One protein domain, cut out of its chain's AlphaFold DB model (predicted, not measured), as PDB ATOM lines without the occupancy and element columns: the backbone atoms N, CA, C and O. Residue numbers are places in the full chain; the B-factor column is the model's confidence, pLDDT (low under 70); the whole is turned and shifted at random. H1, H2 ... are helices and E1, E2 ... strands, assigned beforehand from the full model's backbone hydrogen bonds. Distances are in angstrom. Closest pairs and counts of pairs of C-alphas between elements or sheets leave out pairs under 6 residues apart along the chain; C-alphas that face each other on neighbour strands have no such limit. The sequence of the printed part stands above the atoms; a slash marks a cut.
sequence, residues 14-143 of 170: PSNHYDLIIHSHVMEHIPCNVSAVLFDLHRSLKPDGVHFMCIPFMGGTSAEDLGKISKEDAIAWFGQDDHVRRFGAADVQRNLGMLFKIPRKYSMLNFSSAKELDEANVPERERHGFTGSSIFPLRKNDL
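Overview. This is residues 14 to 143 of the 170 residues of an uncharacterized protein of Ruegeria atlantica (UniProt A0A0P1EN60). A small three-stranded sheet, E1, E2 and E4, has one helix, H1, along one face and no named helix over the other. Beyond one end of these strands, mostly loop chain spreads into two far corners, one with H2 and the other with H4, while E3 lies nearer the middle. The printed part has 130 residues with four named helices and four named strands, in the order E1 H1 E2 H2 E3 H3 H4 E4, and under half of its residues are in named elements. The sheet, in the order E1 E2 E4, is mixed, and the class is mixed, helices and strands. The whole is compact, with a radius of gyration of the C-alphas of 15.3 A and spans of 41 by 38 by 23 A.

Along the chain. Find C-alpha 18 at (7.780, -65.557, -22.142); from there E1, residues 18 to 24, runs 17.0 A. Next comes H1, residues 34 to 44, 15.5 A long from C-alpha 34 at (10.017, -50.915, -35.147). E2, residues 45 to 54, spans 16.1 A and bends by 127 degrees at residue 48. Read on to H2, residues 71 to 78, E3, residues 85 to 88, H3, residues 96 to 99, and H4, residues 114 to 119. E4, residues 135 to 139, runs 12.8 A and ends at C-alpha 139, (1.380, -55.803, -19.489).

Arrangement. Begin at the inner strand, E2. E1 is its parallel neighbour, at 8 degrees; look for N 52 and O 21, 2.8 A apart. E4 is its antiparallel neighbour, at 168 degrees, with N 53 and O 136 at 3.0 A. H1 is on this sheet at a height of 10.4 A, over E1 and E2, and runs along the strands, at 12 degrees to E2 on the local plane; these are two layers, a helix on one face of a sheet. E1, H1 and E2 form a strand-helix-strand unit, two parallel strands joined through a helix, with a right-handed crossover. H3 only just touches H1, with 3 pairs of C-alphas within 8 A, the closest those of Ser 35 and Leu 99 at 7.2 A. E3 pairs with no named strand, but residues 57 to 58 pair with its residues 87 to 88, parallel, and residues 63 to 64 with its residues 85 to 86, antiparallel. The closest C-alphas of H2 and E3 are those of Phe 78 and Arg 86, 5.3 A apart. H2 and H4 are apart from each other, and each of them is also apart from H1. In H1, H2 and H4 every O i to N i+4 pair is within hydrogen-bond range; H3 is too short for such a pair.

Size, cuts and confidence. The two C-alphas farthest apart, those of Lys 68 and Lys 115, are 45.4 A from each other. The printed part has no cut. The links E2 to H2, H3 to H4 and H4 to E4 are long. The mean pLDDT of the printed part is 96.5, and no printed residue is under 70.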
ATOM      1  N   PRO A  14       7.401 -67.759 -30.361       98.00
ATOM      2  CA  PRO A  14       6.099 -68.323 -30.025       98.00
ATOM      3  C   PRO A  14       5.229 -67.305 -29.278       98.00
ATOM      4  O   PRO A  14       5.708 -66.594 -28.399       98.00
ATOM      5  N   SER A  15       3.933 -67.266 -29.592       97.88
ATOM      6  CA  SER A  15       2.966 -66.447 -28.850       97.88
ATOM      7  C   SER A  15       2.830 -66.928 -27.402       97.88
ATOM      8  O   SER A  15       2.855 -68.131 -27.155       97.88
ATOM      9  N   ASN A  16       2.597 -66.003 -26.464       97.75
ATOM     10  CA  ASN A  16       2.273 -66.312 -25.062       97.75
ATOM     11  C   ASN A  16       3.263 -67.267 -24.367       97.75
ATOM     12  O   ASN A  16       2.858 -68.182 -23.651       97.75
ATOM     13  N   HIS A  17       4.561 -67.072 -24.583       98.38
ATOM     14  CA  HIS A  17       5.596 -67.995 -24.127       98.38
ATOM     15  C   HIS A  17       6.464 -67.435 -23.000       98.38
ATOM     16  O   HIS A  17       6.787 -68.157 -22.059       98.38
ATOM     17  N   TYR A  18       6.834 -66.158 -23.076       98.44
ATOM     18  CA  TYR A  18       7.780 -65.557 -22.142       98.44
ATOM     19  C   TYR A  18       7.060 -64.842 -21.002       98.44
ATOM     20  O   TYR A  18       6.140 -64.059 -21.233       98.44
ATOM     21  N   ASP A  19       7.508 -65.084 -19.773       98.62
ATOM     22  CA  ASP A  19       7.034 -64.375 -18.579       98.62
ATOM     23  C   ASP A  19       7.600 -62.943 -18.510       98.62
ATOM     24  O   ASP A  19       6.980 -62.035 -17.956       98.62
ATOM     25  N   LEU A  20       8.781 -62.733 -19.100       98.44
ATOM     26  CA  LEU A  20       9.517 -61.477 -19.051       98.44
ATOM     27  C   LEU A  20      10.241 -61.224 -20.373       98.44
ATOM     28  O   LEU A  20      10.969 -62.085 -20.868       98.44
ATOM     29  N   ILE A  21      10.072 -60.020 -20.912       98.44
ATOM     30  CA  ILE A  21      10.824 -59.506 -22.060       98.44
ATOM     31  C   ILE A  21      11.433 -58.169 -21.647       98.44
ATOM     32  O   ILE A  21      10.738 -57.311 -21.110       98.44
ATOM     33  N   ILE A  22      12.730 -57.985 -21.881       98.19
ATOM     34  CA  ILE A  22      13.433 -56.734 -21.587       98.19
ATOM     35  C   ILE A  22      14.251 -56.353 -22.812       98.19
ATOM     36  O   ILE A  22      15.019 -57.168 -23.322       98.19
ATOM     37  N   HIS A  23      14.125 -55.104 -23.248       96.88
ATOM     38  CA  HIS A  23      15.115 -54.480 -24.115       96.88
ATOM     39  C   HIS A  23      15.367 -53.051 -23.647       96.88
ATOM     40  O   HIS A  23      14.459 -52.359 -23.186       96.88
ATOM     41  N   SER A  24      16.613 -52.615 -23.778       97.06
ATOM     42  CA  SER A  24      17.064 -51.332 -23.264       97.06
ATOM     43  C   SER A  24      17.956 -50.668 -24.288       97.06
ATOM     44  O   SER A  24      19.020 -51.212 -24.562       97.06
ATOM     45  N   HIS A  25      17.520 -49.528 -24.832       96.81
ATOM     46  CA  HIS A  25      18.262 -48.801 -25.867       96.81
ATOM     47  C   HIS A  25      18.616 -49.717 -27.053       96.81
ATOM     48  O   HIS A  25      19.776 -49.957 -27.367       96.81
ATOM     49  N   VAL A  26      17.581 -50.344 -27.621       97.38
ATOM     50  CA  VAL A  26      17.711 -51.230 -28.794       97.38
ATOM     51  C   VAL A  26      16.889 -50.719 -29.975       97.38
ATOM     52  O   VAL A  26      17.229 -50.958 -31.134       97.38
ATOM     53  N   MET A  27      15.776 -50.037 -29.703       97.75
ATOM     54  CA  MET A  27      14.796 -49.696 -30.732       97.75
ATOM     55  C   MET A  27      15.271 -48.560 -31.633       97.75
ATOM     56  O   MET A  27      14.664 -48.320 -32.660       97.75
ATOM     57  N   GLU A  28      16.352 -47.877 -31.289       97.31
ATOM     58  CA  GLU A  28      16.983 -46.761 -32.000       97.31
ATOM     59  C   GLU A  28      17.926 -47.281 -33.097       97.31
ATOM     60  O   GLU A  28      18.159 -46.604 -34.097       97.31
ATOM     61  N   HIS A  29      18.406 -48.517 -32.926       97.00
ATOM     62  CA  HIS A  29      19.436 -49.154 -33.747       97.00
ATOM     63  C   HIS A  29      18.891 -50.079 -34.839       97.00
ATOM     64  O   HIS A  29      19.593 -50.386 -35.799       97.00
ATOM     65  N   ILE A  30      17.663 -50.593 -34.697       96.44
ATOM     66  CA  ILE A  30      17.178 -51.659 -35.589       96.44
ATOM     67  C   ILE A  30      16.769 -51.114 -36.973       96.44
ATOM     68  O   ILE A  30      15.844 -50.307 -37.056       96.44
ATOM     69  N   PRO A  31      17.374 -51.550 -38.091       96.25
ATOM     70  CA  PRO A  31      17.099 -50.996 -39.420       96.25
ATOM     71  C   PRO A  31      15.872 -51.651 -40.083       96.25
ATOM     72  O   PRO A  31      15.932 -52.147 -41.207       96.25
ATOM     73  N   CYS A  32      14.749 -51.715 -39.370       97.12
ATOM     74  CA  CYS A  32      13.489 -52.287 -39.847       97.12
ATOM     75  C   CYS A  32      12.284 -51.631 -39.158       97.12
ATOM     76  O   CYS A  32      12.445 -50.766 -38.301       97.12
ATOM     77  N   ASN A  33      11.065 -52.045 -39.520       96.94
ATOM     78  CA  ASN A  33       9.838 -51.511 -38.933       96.94
ATOM     79  C   ASN A  33       9.760 -51.817 -37.425       96.94
ATOM     80  O   ASN A  33       9.464 -52.941 -37.012       96.94
ATOM     81  N   VAL A  34       9.983 -50.789 -36.607       97.06
ATOM     82  CA  VAL A  34      10.017 -50.915 -35.147       97.06
ATOM     83  C   VAL A  34       8.670 -51.316 -34.546       97.06
ATOM     84  O   VAL A  34       8.633 -52.090 -33.592       97.06
ATOM     85  N   SER A  35       7.551 -50.867 -35.117       96.31
ATOM     86  CA  SER A  35       6.216 -51.242 -34.639       96.31
ATOM     87  C   SER A  35       5.942 -52.732 -34.830       96.31
ATOM     88  O   SER A  35       5.350 -53.353 -33.948       96.31
ATOM     89  N   ALA A  36       6.406 -53.323 -35.936       97.00
ATOM     90  CA  ALA A  36       6.297 -54.763 -36.167       97.00
ATOM     91  C   ALA A  36       7.127 -55.559 -35.147       97.00
ATOM     92  O   ALA A  36       6.616 -56.491 -34.531       97.00
ATOM     93  N   VAL A  37       8.371 -55.136 -34.892       98.06
ATOM     94  CA  VAL A  37       9.244 -55.778 -33.894       98.06
ATOM     95  C   VAL A  37       8.646 -55.692 -32.490       98.06
ATOM     96  O   VAL A  37       8.575 -56.698 -31.785       98.06
ATOM     97  N   LEU A  38       8.170 -54.512 -32.083       97.81
ATOM     98  CA  LEU A  38       7.519 -54.320 -30.787       97.81
ATOM     99  C   LEU A  38       6.256 -55.180 -30.652       97.81
ATOM    100  O   LEU A  38       6.035 -55.772 -29.595       97.81
ATOM    101  N   PHE A  39       5.456 -55.296 -31.716       97.75
ATOM    102  CA  PHE A  39       4.296 -56.183 -31.741       97.75
ATOM    103  C   PHE A  39       4.702 -57.649 -31.563       97.75
ATOM    104  O   PHE A  39       4.108 -58.340 -30.740       97.75
ATOM    105  N   ASP A  40       5.714 -58.131 -32.284       98.00
ATOM    106  CA  ASP A  40       6.147 -59.530 -32.222       98.00
ATOM    107  C   ASP A  40       6.743 -59.919 -30.868       98.00
ATOM    108  O   ASP A  40       6.441 -60.994 -30.331       98.00
ATOM    109  N   LEU A  41       7.537 -59.023 -30.277       98.06
ATOM    110  CA  LEU A  41       8.008 -59.173 -28.904       98.06
ATOM    111  C   LEU A  41       6.810 -59.268 -27.950       98.06
ATOM    112  O   LEU A  41       6.671 -60.252 -27.221       98.06
ATOM    113  N   HIS A  42       5.881 -58.314 -28.010       97.81
ATOM    114  CA  HIS A  42       4.743 -58.272 -27.091       97.81
ATOM    115  C   HIS A  42       3.734 -59.412 -27.310       97.81
ATOM    116  O   HIS A  42       3.135 -59.929 -26.363       97.81
ATOM    117  N   ARG A  43       3.562 -59.892 -28.546       97.56
ATOM    118  CA  ARG A  43       2.786 -61.099 -28.884       97.56
ATOM    119  C   ARG A  43       3.356 -62.333 -28.186       97.56
ATOM    120  O   ARG A  43       2.592 -63.196 -27.746       97.56
ATOM    121  N   SER A  44       4.672 -62.390 -28.034       98.06
ATOM    122  CA  SER A  44       5.376 -63.508 -27.404       98.06
ATOM    123  C   SER A  44       5.305 -63.493 -25.875       98.06
ATOM    124  O   SER A  44       5.575 -64.511 -25.237       98.06
ATOM    125  N   LEU A  45       4.877 -62.378 -25.278       98.38
ATOM    126  CA  LEU A  45       4.638 -62.249 -23.843       98.38
ATOM    127  C   LEU A  45       3.424 -63.080 -23.394       98.38
ATOM    128  O   LEU A  45       2.394 -63.063 -24.064       98.38
ATOM    129  N   LYS A  46       3.504 -63.788 -22.266       98.31
ATOM    130  CA  LYS A  46       2.351 -64.460 -21.635       98.31
ATOM    131  C   LYS A  46       1.280 -63.461 -21.158       98.31
ATOM    132  O   LYS A  46       1.600 -62.288 -20.964       98.31
ATOM    133  N   PRO A  47       0.023 -63.899 -20.929       97.25
ATOM    134  CA  PRO A  47      -1.049 -63.036 -20.419       97.25
ATOM    135  C   PRO A  47      -0.712 -62.271 -19.128       97.25
ATOM    136  O   PRO A  47      -1.120 -61.122 -18.972       97.25
ATOM    137  N   ASP A  48       0.048 -62.885 -18.224       97.00
ATOM    138  CA  ASP A  48       0.493 -62.329 -16.941       97.00
ATOM    139  C   ASP A  48       1.919 -61.749 -16.972       97.00
ATOM    140  O   ASP A  48       2.380 -61.170 -15.982       97.00
ATOM    141  N   GLY A  49       2.597 -61.853 -18.118       98.06
ATOM    142  CA  GLY A  49       3.974 -61.415 -18.286       98.06
ATOM    143  C   GLY A  49       4.156 -59.894 -18.255       98.06
ATOM    144  O   GLY A  49       3.198 -59.112 -18.280       98.06
ATOM    145  N   VAL A  50       5.423 -59.477 -18.208       98.44
ATOM    146  CA  VAL A  50       5.839 -58.067 -18.289       98.44
ATOM    147  C   VAL A  50       6.847 -57.859 -19.412       98.44
ATOM    148  O   VAL A  50       7.836 -58.582 -19.515       98.44
ATOM    149  N   HIS A  51       6.630 -56.830 -20.223       98.44
ATOM    150  CA  HIS A  51       7.601 -56.340 -21.193       98.44
ATOM    151  C   HIS A  51       8.154 -55.002 -20.698       98.44
ATOM    152  O   HIS A  51       7.451 -53.996 -20.724       98.44
ATOM    153  N   PHE A  52       9.410 -54.982 -20.243       98.31
ATOM    154  CA  PHE A  52      10.130 -53.741 -19.952       98.31
ATOM    155  C   PHE A  52      10.740 -53.185 -21.233       98.31
ATOM    156  O   PHE A  52      11.727 -53.705 -21.760       98.31
ATOM    157  N   MET A  53      10.120 -52.123 -21.727       97.38
ATOM    158  CA  MET A  53      10.574 -51.366 -22.883       97.38
ATOM    159  C   MET A  53      11.306 -50.117 -22.385       97.38
ATOM    160  O   MET A  53      10.656 -49.205 -21.876       97.38
ATOM    161  N   CYS A  54      12.636 -50.058 -22.514       97.69
ATOM    162  CA  CYS A  54      13.402 -48.842 -22.209       97.69
ATOM    163  C   CYS A  54      13.780 -48.142 -23.518       97.69
ATOM    164  O   CYS A  54      14.543 -48.692 -24.318       97.69
ATOM    165  N   ILE A  55      13.206 -46.957 -23.739       96.44
ATOM    166  CA  ILE A  55      13.377 -46.160 -24.959       96.44
ATOM    167  C   ILE A  55      13.800 -44.744 -24.559       96.44
ATOM    168  O   ILE A  55      13.063 -44.090 -23.813       96.44
ATOM    169  N   PRO A  56      14.934 -44.234 -25.072       96.56
ATOM    170  CA  PRO A  56      15.319 -42.853 -24.857       96.56
ATOM    171  C   PRO A  56      14.453 -41.916 -25.700       96.56
ATOM    172  O   PRO A  56      14.354 -42.065 -26.920       96.56
ATOM    173  N   PHE A  57      13.866 -40.906 -25.060       97.06
ATOM    174  CA  PHE A  57      13.191 -39.824 -25.772       97.06
ATOM    175  C   PHE A  57      14.062 -38.581 -25.864       97.06
ATOM    176  O   PHE A  57      14.705 -38.163 -24.900       97.06
ATOM    177  N   MET A  58      14.009 -37.952 -27.032       95.44
ATOM    178  CA  MET A  58      14.571 -36.638 -27.304       95.44
ATOM    179  C   MET A  58      13.454 -35.592 -27.398       95.44
ATOM    180  O   MET A  58      12.273 -35.907 -27.577       95.44
ATOM    181  N   GLY A  59      13.832 -34.316 -27.323       94.00
ATOM    182  CA  GLY A  59      12.917 -33.219 -27.631       94.00
ATOM    183  C   GLY A  59      12.380 -33.286 -29.069       94.00
ATOM    184  O   GLY A  59      13.015 -33.824 -29.978       94.00
ATOM    185  N   GLY A  60      11.200 -32.703 -29.286       95.56
ATOM    186  CA  GLY A  60      10.564 -32.643 -30.603       95.56
ATOM    187  C   GLY A  60       9.871 -33.946 -31.012       95.56
ATOM    188  O   GLY A  60       9.388 -34.695 -30.163       95.56
ATOM    189  N   THR A  61       9.771 -34.173 -32.321       97.38
ATOM    190  CA  THR A  61       9.086 -35.323 -32.934       97.38
ATOM    191  C   THR A  61      10.058 -36.438 -33.294       97.38
ATOM    192  O   THR A  61      11.245 -36.181 -33.489       97.38
ATOM    193  N   SER A  62       9.549 -37.658 -33.407       97.56
ATOM    194  CA  SER A  62      10.294 -38.828 -33.855       97.56
ATOM    195  C   SER A  62      10.752 -38.654 -35.306       97.56
ATOM    196  O   SER A  62      10.131 -37.927 -36.087       97.56
ATOM    197  N   ALA A  63      11.864 -39.290 -35.657       97.00
ATOM    198  CA  ALA A  63      12.414 -39.302 -37.010       97.00
ATOM    199  C   ALA A  63      13.169 -40.614 -37.237       97.00
ATOM    200  O   ALA A  63      13.721 -41.168 -36.287       97.00
ATOM    201  N   GLU A  64      13.198 -41.085 -38.478       96.81
ATOM    202  CA  GLU A  64      13.830 -42.342 -38.881       96.81
ATOM    203  C   GLU A  64      14.397 -42.205 -40.297       96.81
ATOM    204  O   GLU A  64      13.763 -41.586 -41.155       96.81
ATOM    205  N   ASP A  65      15.560 -42.810 -40.533       96.75
ATOM    206  CA  ASP A  65      16.115 -43.062 -41.860       96.75
ATOM    207  C   ASP A  65      16.682 -44.491 -41.907       96.75
ATOM    208  O   ASP A  65      17.699 -44.802 -41.290       96.75
ATOM    209  N   LEU A  66      15.990 -45.379 -42.630       95.81
ATOM    210  CA  LEU A  66      16.397 -46.779 -42.826       95.81
ATOM    211  C   LEU A  66      17.336 -46.967 -44.029       95.81
ATOM    212  O   LEU A  66      17.665 -48.098 -44.397       95.81
ATOM    213  N   GLY A  67      17.711 -45.872 -44.689       93.31
ATOM    214  CA  GLY A  67      18.682 -45.852 -45.764       93.31
ATOM    215  C   GLY A  67      20.118 -45.986 -45.263       93.31
ATOM    216  O   GLY A  67      20.406 -46.257 -44.098       93.31
ATOM    217  N   LYS A  68      21.063 -45.800 -46.187       88.44
ATOM    218  CA  LYS A  68      22.482 -45.697 -45.841       88.44
ATOM    219  C   LYS A  68      22.794 -44.242 -45.509       88.44
ATOM    220  O   LYS A  68      22.990 -43.450 -46.426       88.44
ATOM    221  N   ILE A  69      22.854 -43.926 -44.222       93.56
ATOM    222  CA  ILE A  69      23.306 -42.625 -43.715       93.56
ATOM    223  C   ILE A  69      24.771 -42.696 -43.280       93.56
ATOM    224  O   ILE A  69      25.284 -43.774 -42.962       93.56
ATOM    225  N   SER A  70      25.465 -41.558 -43.300       96.19
ATOM    226  CA  SER A  70      26.813 -41.468 -42.733       96.19
ATOM    227  C   SER A  70      26.756 -41.497 -41.201       96.19
ATOM    228  O   SER A  70      25.716 -41.223 -40.598       96.19
ATOM    229  N   LYS A  71      27.884 -41.811 -40.556       96.88
ATOM    230  CA  LYS A  71      27.991 -41.754 -39.090       96.88
ATOM    231  C   LYS A  71      27.785 -40.333 -38.575       96.88
ATOM    232  O   LYS A  71      27.186 -40.126 -37.526       96.88
ATOM    233  N   GLU A  72      28.284 -39.360 -39.326       97.69
ATOM    234  CA  GLU A  72      28.174 -37.941 -39.029       97.69
ATOM    235  C   GLU A  72      26.711 -37.486 -39.079       97.69
ATOM    236  O   GLU A  72      26.251 -36.813 -38.154       97.69
ATOM    237  N   ASP A  73      25.962 -37.919 -40.097       97.00
ATOM    238  CA  ASP A  73      24.525 -37.647 -40.203       97.00
ATOM    239  C   ASP A  73      23.739 -38.362 -39.096       97.00
ATOM    240  O   ASP A  73      22.863 -37.755 -38.482       97.00
ATOM    241  N   ALA A  74      24.084 -39.613 -38.770       97.44
ATOM    242  CA  ALA A  74      23.454 -40.358 -37.678       97.44
ATOM    243  C   ALA A  74      23.632 -39.650 -36.322       97.44
ATOM    244  O   ALA A  74      22.662 -39.454 -35.587       97.44
ATOM    245  N   ILE A  75      24.841 -39.165 -36.016       97.25
ATOM    246  CA  ILE A  75      25.093 -38.351 -34.818       97.25
ATOM    247  C   ILE A  75      24.280 -37.053 -34.871       97.25
ATOM    248  O   ILE A  75      23.624 -36.702 -33.891       97.25
ATOM    249  N   ALA A  76      24.304 -36.342 -36.001       96.69
ATOM    250  CA  ALA A  76      23.635 -35.052 -36.137       96.69
ATOM    251  C   ALA A  76      22.107 -35.159 -36.005       96.69
ATOM    252  O   ALA A  76      21.473 -34.281 -35.419       96.69
ATOM    253  N   TRP A  77      21.506 -36.217 -36.551       95.50
ATOM    254  CA  TRP A  77      20.053 -36.379 -36.609       95.50
ATOM    255  C   TRP A  77      19.492 -37.191 -35.446       95.50
ATOM    256  O   TRP A  77      18.385 -36.895 -34.989       95.50
ATOM    257  N   PHE A  78      20.229 -38.196 -34.967       96.88
ATOM    258  CA  PHE A  78      19.749 -39.197 -34.007       96.88
ATOM    259  C   PHE A  78      20.599 -39.311 -32.733       96.88
ATOM    260  O   PHE A  78      20.197 -40.007 -31.801       96.88
ATOM    261  N   GLY A  79      21.733 -38.609 -32.653       95.06
ATOM    262  CA  GLY A  79      22.541 -38.467 -31.438       95.06
ATOM    263  C   GLY A  79      23.614 -39.535 -31.217       95.06
ATOM    264  O   GLY A  79      24.406 -39.383 -30.289       95.06
ATOM    265  N   GLN A  80      23.678 -40.578 -32.050       96.56
ATOM    266  CA  GLN A  80      24.698 -41.631 -31.975       96.56
ATOM    267  C   GLN A  80      25.016 -42.170 -33.377       96.56
ATOM    268  O   GLN A  80      24.169 -42.113 -34.266       96.56
ATOM    269  N   ASP A  81      26.238 -42.664 -33.585       97.00
ATOM    270  CA  ASP A  81      26.770 -43.008 -34.913       97.00
ATOM    271  C   ASP A  81      26.153 -44.260 -35.550       97.00
ATOM    272  O   ASP A  81      26.303 -44.473 -36.753       97.00
ATOM    273  N   ASP A  82      25.458 -45.074 -34.762       96.06
ATOM    274  CA  ASP A  82      24.778 -46.297 -35.178       96.06
ATOM    275  C   ASP A  82      23.253 -46.251 -34.956       96.06
ATOM    276  O   ASP A  82      22.573 -47.272 -35.085       96.06
ATOM    277  N   HIS A  83      22.701 -45.079 -34.637       97.50
ATOM    278  CA  HIS A  83      21.257 -44.870 -34.616       97.50
ATOM    279  C   HIS A  83      20.714 -44.691 -36.036       97.50
ATOM    280  O   HIS A  83      21.283 -43.973 -36.854       97.50
ATOM    281  N   VAL A  84      19.546 -45.279 -36.292       97.81
ATOM    282  CA  VAL A  84      18.759 -45.075 -37.524       97.81
ATOM    283  C   VAL A  84      17.451 -44.333 -37.256       97.81
ATOM    284  O   VAL A  84      16.707 -44.008 -38.179       97.81
ATOM    285  N   ARG A  85      17.133 -44.085 -35.981       97.88
ATOM    286  CA  ARG A  85      15.961 -43.316 -35.564       97.88
ATOM    287  C   ARG A  85      16.160 -42.651 -34.212       97.88
ATOM    288  O   ARG A  85      16.995 -43.059 -33.413       97.88
ATOM    289  N   ARG A  86      15.279 -41.697 -33.917       97.50
ATOM    290  CA  ARG A  86      15.049 -41.163 -32.570       97.50
ATOM    291  C   ARG A  86      13.562 -41.131 -32.247       97.50
ATOM    292  O   ARG A  86      12.738 -40.883 -33.129       97.50
ATOM    293  N   PHE A  87      13.232 -41.291 -30.971       97.88
ATOM    294  CA  PHE A  87      11.872 -41.115 -30.470       97.88
ATOM    295  C   PHE A  87      11.697 -39.715 -29.885       97.88
ATOM    296  O   PHE A  87      12.484 -39.266 -29.052       97.88
ATOM    297  N   GLY A  88      10.664 -39.011 -30.333       97.19
ATOM    298  CA  GLY A  88      10.326 -37.667 -29.886       97.19
ATOM    299  C   GLY A  88       9.294 -37.666 -28.764       97.19
ATOM    300  O   GLY A  88       8.269 -38.343 -28.833       97.19
ATOM    301  N   ALA A  89       9.519 -36.851 -27.734       96.31
ATOM    302  CA  ALA A  89       8.555 -36.669 -26.649       96.31
ATOM    303  C   ALA A  89       7.235 -36.009 -27.113       96.31
ATOM    304  O   ALA A  89       6.197 -36.187 -26.475       96.31
ATOM    305  N   ALA A  90       7.246 -35.250 -28.217       96.56
ATOM    306  CA  ALA A  90       6.070 -34.520 -28.698       96.56
ATOM    307  C   ALA A  90       5.055 -35.407 -29.442       96.56
ATOM    308  O   ALA A  90       3.886 -35.037 -29.562       96.56
ATOM    309  N   ASP A  91       5.478 -36.567 -29.951       96.62
ATOM    310  CA  ASP A  91       4.662 -37.429 -30.806       96.62
ATOM    311  C   ASP A  91       4.632 -38.894 -30.354       96.62
ATOM    312  O   ASP A  91       4.258 -39.773 -31.131       96.62
ATOM    313  N   VAL A  92       4.919 -39.166 -29.076       96.81
ATOM    314  CA  VAL A  92       4.847 -40.516 -28.482       96.81
ATOM    315  C   VAL A  92       3.521 -41.209 -28.800       96.81
ATOM    316  O   VAL A  92       3.492 -42.389 -29.141       96.81
ATOM    317  N   GLN A  93       2.413 -40.464 -28.750       95.94
ATOM    318  CA  GLN A  93       1.072 -40.988 -29.025       95.94
ATOM    319  C   GLN A  93       0.856 -41.384 -30.494       95.94
ATOM    320  O   GLN A  93       0.027 -42.239 -30.772       95.94
ATOM    321  N   ARG A  94       1.601 -40.779 -31.427       93.75
ATOM    322  CA  ARG A  94       1.563 -41.095 -32.866       93.75
ATOM    323  C   ARG A  94       2.552 -42.192 -33.262       93.75
ATOM    324  O   ARG A  94       2.584 -42.569 -34.422       93.75
ATOM    325  N   ASN A  95       3.360 -42.675 -32.321       92.44
ATOM    326  CA  ASN A  95       4.318 -43.751 -32.541       92.44
ATOM    327  C   ASN A  95       3.964 -44.919 -31.616       92.44
ATOM    328  O   ASN A  95       3.089 -45.726 -31.920       92.44
ATOM    329  N   LEU A  96       4.572 -44.965 -30.431       96.25
ATOM    330  CA  LEU A  96       4.354 -46.035 -29.456       96.25
ATOM    331  C   LEU A  96       2.896 -46.111 -28.984       96.25
ATOM    332  O   LEU A  96       2.379 -47.205 -28.785       96.25
ATOM    333  N   GLY A  97       2.220 -44.967 -28.845       96.00
ATOM    334  CA  GLY A  97       0.822 -44.897 -28.410       96.00
ATOM    335  C   GLY A  97      -0.200 -45.428 -29.419       96.00
ATOM    336  O   GLY A  97      -1.353 -45.624 -29.052       96.00
ATOM    337  N   MET A  98       0.201 -45.692 -30.668       94.75
ATOM    338  CA  MET A  98      -0.647 -46.417 -31.623       94.75
ATOM    339  C   MET A  98      -0.660 -47.921 -31.343       94.75
ATOM    340  O   MET A  98      -1.629 -48.603 -31.671       94.75
ATOM    341  N   LEU A  99       0.417 -48.438 -30.746       96.69
ATOM    342  CA  LEU A  99       0.587 -49.855 -30.454       96.69
ATOM    343  C   LEU A  99       0.239 -50.183 -28.999       96.69
ATOM    344  O   LEU A  99      -0.377 -51.213 -28.740       96.69
ATOM    345  N   PHE A 100       0.593 -49.304 -28.061       97.38
ATOM    346  CA  PHE A 100       0.476 -49.540 -26.626       97.38
ATOM    347  C   PHE A 100      -0.309 -48.445 -25.901       97.38
ATOM    348  O   PHE A 100      -0.320 -47.282 -26.305       97.38
ATOM    349  N   LYS A 101      -0.898 -48.793 -24.755       96.25
ATOM    350  CA  LYS A 101      -1.469 -47.850 -23.786       96.25
ATOM    351  C   LYS A 101      -0.362 -47.038 -23.110       96.25
ATOM    352  O   LYS A 101       0.057 -47.329 -21.996       96.25
ATOM    353  N   ILE A 102       0.105 -45.991 -23.784       95.62
ATOM    354  CA  ILE A 102       1.112 -45.072 -23.244       95.62
ATOM    355  C   ILE A 102       0.420 -43.850 -22.623       95.62
ATOM    356  O   ILE A 102      -0.341 -43.168 -23.316       95.62
ATOM    357  N   PRO A 103       0.676 -43.508 -21.345       92.62
ATOM    358  CA  PRO A 103       0.069 -42.333 -20.729       92.62
ATOM    359  C   PRO A 103       0.576 -41.045 -21.388       92.62
ATOM    360  O   PRO A 103       1.749 -40.920 -21.722       92.62
ATOM    361  N   ARG A 104      -0.292 -40.035 -21.531       92.12
ATOM    362  CA  ARG A 104       0.110 -38.713 -22.060       92.12
ATOM    363  C   ARG A 104       1.087 -37.974 -21.143       92.12
ATOM    364  O   ARG A 104       1.877 -37.167 -21.619       92.12
ATOM    365  N   LYS A 105       1.001 -38.231 -19.837       93.06
ATOM    366  CA  LYS A 105       1.935 -37.752 -18.817       93.06
ATOM    367  C   LYS A 105       2.606 -38.970 -18.199       93.06
ATOM    368  O   LYS A 105       1.961 -39.724 -17.474       93.06
ATOM    369  N   TYR A 106       3.868 -39.180 -18.537       95.50
ATOM    370  CA  TYR A 106       4.653 -40.283 -18.006       95.50
ATOM    371  C   TYR A 106       5.239 -39.931 -16.632       95.50
ATOM    372  O   TYR A 106       5.688 -38.803 -16.415       95.50
ATOM    373  N   SER A 107       5.241 -40.904 -15.723       96.44
ATOM    374  CA  SER A 107       5.979 -40.853 -14.464       96.44
ATOM    375  C   SER A 107       6.353 -42.266 -14.025       96.44
ATOM    376  O   SER A 107       5.520 -43.174 -14.094       96.44
ATOM    377  N   MET A 108       7.577 -42.441 -13.525       96.31
ATOM    378  CA  MET A 108       8.024 -43.680 -12.883       96.31
ATOM    379  C   MET A 108       7.268 -43.956 -11.580       96.31
ATOM    380  O   MET A 108       7.159 -45.106 -11.160       96.31
ATOM    381  N   LEU A 109       6.664 -42.924 -10.976       95.12
ATOM    382  CA  LEU A 109       5.843 -43.072  -9.773       95.12
ATOM    383  C   LEU A 109       4.548 -43.860 -10.006       95.12
ATOM    384  O   LEU A 109       3.909 -44.300  -9.055       95.12
ATOM    385  N   ASN A 110       4.168 -44.079 -11.267       92.50
ATOM    386  CA  ASN A 110       3.028 -44.930 -11.606       92.50
ATOM    387  C   ASN A 110       3.304 -46.415 -11.320       92.50
ATOM    388  O   ASN A 110       2.368 -47.213 -11.274       92.50
ATOM    389  N   PHE A 111       4.576 -46.791 -11.172       93.00
ATOM    390  CA  PHE A 111       4.997 -48.181 -11.043       93.00
ATOM    391  C   PHE A 111       6.151 -48.414 -10.052       93.00
ATOM    392  O   PHE A 111       6.568 -49.552  -9.855       93.00
ATOM    393  N   SER A 112       6.656 -47.370  -9.403       95.19
ATOM    394  CA  SER A 112       7.670 -47.438  -8.348       95.19
ATOM    395  C   SER A 112       7.366 -46.380  -7.294       95.19
ATOM    396  O   SER A 112       6.832 -45.322  -7.608       95.19
ATOM    397  N   SER A 113       7.715 -46.617  -6.036       96.88
ATOM    398  CA  SER A 113       7.633 -45.577  -5.008       96.88
ATOM    399  C   SER A 113       8.790 -44.582  -5.130       96.88
ATOM    400  O   SER A 113       9.870 -44.924  -5.613       96.88
ATOM    401  N   ALA A 114       8.591 -43.351  -4.644       96.88
ATOM    402  CA  ALA A 114       9.664 -42.356  -4.572       96.88
ATOM    403  C   ALA A 114      10.857 -42.871  -3.752       96.88
ATOM    404  O   ALA A 114      11.994 -42.711  -4.174       96.88
ATOM    405  N   LYS A 115      10.584 -43.585  -2.649       97.75
ATOM    406  CA  LYS A 115      11.605 -44.215  -1.810       97.75
ATOM    407  C   LYS A 115      12.462 -45.217  -2.593       97.75
ATOM    408  O   LYS A 115      13.680 -45.144  -2.511       97.75
ATOM    409  N   GLU A 116      11.852 -46.121  -3.360       97.75
ATOM    410  CA  GLU A 116      12.599 -47.083  -4.192       97.75
ATOM    411  C   GLU A 116      13.444 -46.368  -5.258       97.75
ATOM    412  O   GLU A 116      14.572 -46.771  -5.525       97.75
ATOM    413  N   LEU A 117      12.930 -45.279  -5.840       97.06
ATOM    414  CA  LEU A 117      13.668 -44.466  -6.812       97.06
ATOM    415  C   LEU A 117      14.824 -43.686  -6.165       97.06
ATOM    416  O   LEU A 117      15.876 -43.544  -6.787       97.06
ATOM    417  N   ASP A 118      14.650 -43.196  -4.935       97.69
ATOM    418  CA  ASP A 118      15.710 -42.567  -4.139       97.69
ATOM    419  C   ASP A 118      16.813 -43.588  -3.816       97.69
ATOM    420  O   ASP A 118      17.987 -43.328  -4.072       97.69
ATOM    421  N   GLU A 119      16.440 -44.776  -3.327       98.00
ATOM    422  CA  GLU A 119      17.366 -45.874  -3.015       98.00
ATOM    423  C   GLU A 119      18.120 -46.370  -4.262       98.00
ATOM    424  O   GLU A 119      19.297 -46.726  -4.181       98.00
ATOM    425  N   ALA A 120      17.473 -46.334  -5.430       96.31
ATOM    426  CA  ALA A 120      18.075 -46.662  -6.720       96.31
ATOM    427  C   ALA A 120      18.880 -45.507  -7.355       96.31
ATOM    428  O   ALA A 120      19.386 -45.663  -8.466       96.31
ATOM    429  N   ASN A 121      19.024 -44.359  -6.680       97.25
ATOM    430  CA  ASN A 121      19.707 -43.158  -7.180       97.25
ATOM    431  C   ASN A 121      19.139 -42.606  -8.504       97.25
ATOM    432  O   ASN A 121      19.872 -42.020  -9.302       97.25
ATOM    433  N   VAL A 122      17.835 -42.759  -8.748       96.12
ATOM    434  CA  VAL A 122      17.165 -42.180  -9.921       96.12
ATOM    435  C   VAL A 122      16.881 -40.701  -9.646       96.12
ATOM    436  O   VAL A 122      16.059 -40.410  -8.775       96.12
ATOM    437  N   PRO A 123      17.493 -39.737 -10.357       95.88
ATOM    438  CA  PRO A 123      17.293 -38.313 -10.079       95.88
ATOM    439  C   PRO A 123      15.841 -37.880 -10.305       95.88
ATOM    440  O   PRO A 123      15.225 -38.313 -11.272       95.88
ATOM    441  N   GLU A 124      15.315 -36.955  -9.494       95.31
ATOM    442  CA  GLU A 124      13.919 -36.476  -9.599       95.31
ATOM    443  C   GLU A 124      13.539 -36.022 -11.021       95.31
ATOM    444  O   GLU A 124      12.454 -36.329 -11.510       95.31
ATOM    445  N   ARG A 125      14.469 -35.368 -11.731       94.50
ATOM    446  CA  ARG A 125      14.273 -34.911 -13.119       94.50
ATOM    447  C   ARG A 125      14.039 -36.039 -14.135       94.50
ATOM    448  O   ARG A 125      13.475 -35.773 -15.185       94.50
ATOM    449  N   GLU A 126      14.477 -37.262 -13.836       95.75
ATOM    450  CA  GLU A 126      14.304 -38.439 -14.703       95.75
ATOM    451  C   GLU A 126      13.011 -39.203 -14.390       95.75
ATOM    452  O   GLU A 126      12.597 -40.072 -15.152       95.75
ATOM    453  N   ARG A 127      12.354 -38.899 -13.262       96.06
ATOM    454  CA  ARG A 127      11.171 -39.640 -12.804       96.06
ATOM    455  C   ARG A 127       9.900 -39.236 -13.532       96.06
ATOM    456  O   ARG A 127       8.914 -39.965 -13.449       96.06
ATOM    457  N   HIS A 128       9.896 -38.097 -14.223       96.06
ATOM    458  CA  HIS A 128       8.707 -37.510 -14.840       96.06
ATOM    459  C   HIS A 128       8.979 -37.069 -16.271       96.06
ATOM    460  O   HIS A 128      10.033 -36.523 -16.581       96.06
ATOM    461  N   GLY A 129       7.969 -37.223 -17.123       96.25
ATOM    462  CA  GLY A 129       8.072 -36.893 -18.538       96.25
ATOM    463  C   GLY A 129       8.877 -37.917 -19.335       96.25
ATOM    464  O   GLY A 129       9.502 -38.823 -18.800       96.25
ATOM    465  N   PHE A 130       8.818 -37.786 -20.655       96.88
ATOM    466  CA  PHE A 130       9.565 -38.650 -21.558       96.88
ATOM    467  C   PHE A 130      11.014 -38.166 -21.642       96.88
ATOM    468  O   PHE A 130      11.292 -37.158 -22.292       96.88
ATOM    469  N   THR A 131      11.917 -38.866 -20.961       95.69
ATOM    470  CA  THR A 131      13.358 -38.573 -20.919       95.69
ATOM    471  C   THR A 131      14.183 -39.690 -21.563       95.69
ATOM    472  O   THR A 131      13.646 -40.726 -21.975       95.69
ATOM    473  N   GLY A 132      15.506 -39.507 -21.607       93.94
ATOM    474  CA  GLY A 132      16.461 -40.543 -22.008       93.94
ATOM    475  C   GLY A 132      16.417 -41.809 -21.140       93.94
ATOM    476  O   GLY A 132      16.880 -42.851 -21.585       93.94
ATOM    477  N   SER A 133      15.816 -41.733 -19.948       93.94
ATOM    478  CA  SER A 133      15.732 -42.820 -18.965       93.94
ATOM    479  C   SER A 133      14.345 -43.477 -18.914       93.94
ATOM    480  O   SER A 133      14.009 -44.129 -17.928       93.94
ATOM    481  N   SER A 134      13.489 -43.266 -19.919       95.50
ATOM    482  CA  SER A 134      12.091 -43.719 -19.862       95.50
ATOM    483  C   SER A 134      11.972 -45.241 -19.971       95.50
ATOM    484  O   SER A 134      12.540 -45.863 -20.871       95.50
ATOM    485  N   ILE A 135      11.180 -45.837 -19.077       96.38
ATOM    486  CA  ILE A 135      10.964 -47.281 -18.954       96.38
ATOM    487  C   ILE A 135       9.461 -47.544 -18.883       96.38
ATOM    488  O   ILE A 135       8.752 -46.966 -18.065       96.38
ATOM    489  N   PHE A 136       8.966 -48.469 -19.697       96.88
ATOM    490  CA  PHE A 136       7.563 -48.871 -19.690       96.88
ATOM    491  C   PHE A 136       7.446 -50.329 -19.246       96.88
ATOM    492  O   PHE A 136       7.807 -51.210 -20.024       96.88
ATOM    493  N   PRO A 137       6.957 -50.612 -18.025       97.31
ATOM    494  CA  PRO A 137       6.616 -51.969 -17.606       97.31
ATOM    495  C   PRO A 137       5.243 -52.363 -18.173       97.31
ATOM    496  O   PRO A 137       4.229 -52.301 -17.477       97.31
ATOM    497  N   LEU A 138       5.205 -52.738 -19.452       97.56
ATOM    498  CA  LEU A 138       3.969 -53.051 -20.171       97.56
ATOM    499  C   LEU A 138       3.445 -54.447 -19.813       97.56
ATOM    500  O   LEU A 138       4.196 -55.422 -19.734       97.56
ATOM    501  N   ARG A 139       2.131 -54.554 -19.641       97.31
ATOM    502  CA  ARG A 139       1.380 -55.803 -19.489       97.31
ATOM    503  C   ARG A 139       0.797 -56.244 -20.819       97.31
ATOM    504  O   ARG A 139       0.644 -55.453 -21.749       97.31
ATOM    505  N   LYS A 140       0.402 -57.516 -20.914       96.00
ATOM    506  CA  LYS A 140      -0.170 -58.071 -22.148       96.00
ATOM    507  C   LYS A 140      -1.315 -57.218 -22.704       96.00
ATOM    508  O   LYS A 140      -1.329 -56.903 -23.892       96.00
ATOM    509  N   ASN A 141      -2.220 -56.791 -21.827       95.50
ATOM    510  CA  ASN A 141      -3.402 -55.993 -22.150       95.50
ATOM    511  C   ASN A 141      -3.116 -54.507 -22.451       95.50
ATOM    512  O   ASN A 141      -4.065 -53.765 -22.730       95.50
ATOM    513  N   ASP A 142      -1.856 -54.068 -22.410       96.50
ATOM    514  CA  ASP A 142      -1.460 -52.732 -22.858       96.50
ATOM    515  C   ASP A 142      -1.329 -52.640 -24.377       96.50
ATOM    516  O   ASP A 142      -1.365 -51.535 -24.907       96.50
ATOM    517  N   LEU A 143      -1.250 -53.765 -25.093       96.62
ATOM    518  CA  LEU A 143      -1.329 -53.780 -26.553       96.62
ATOM    519  C   LEU A 143      -2.731 -53.364 -27.015       96.62
ATOM    520  O   LEU A 143      -3.725 -53.948 -26.581       96.62
TER     521      LEU A 143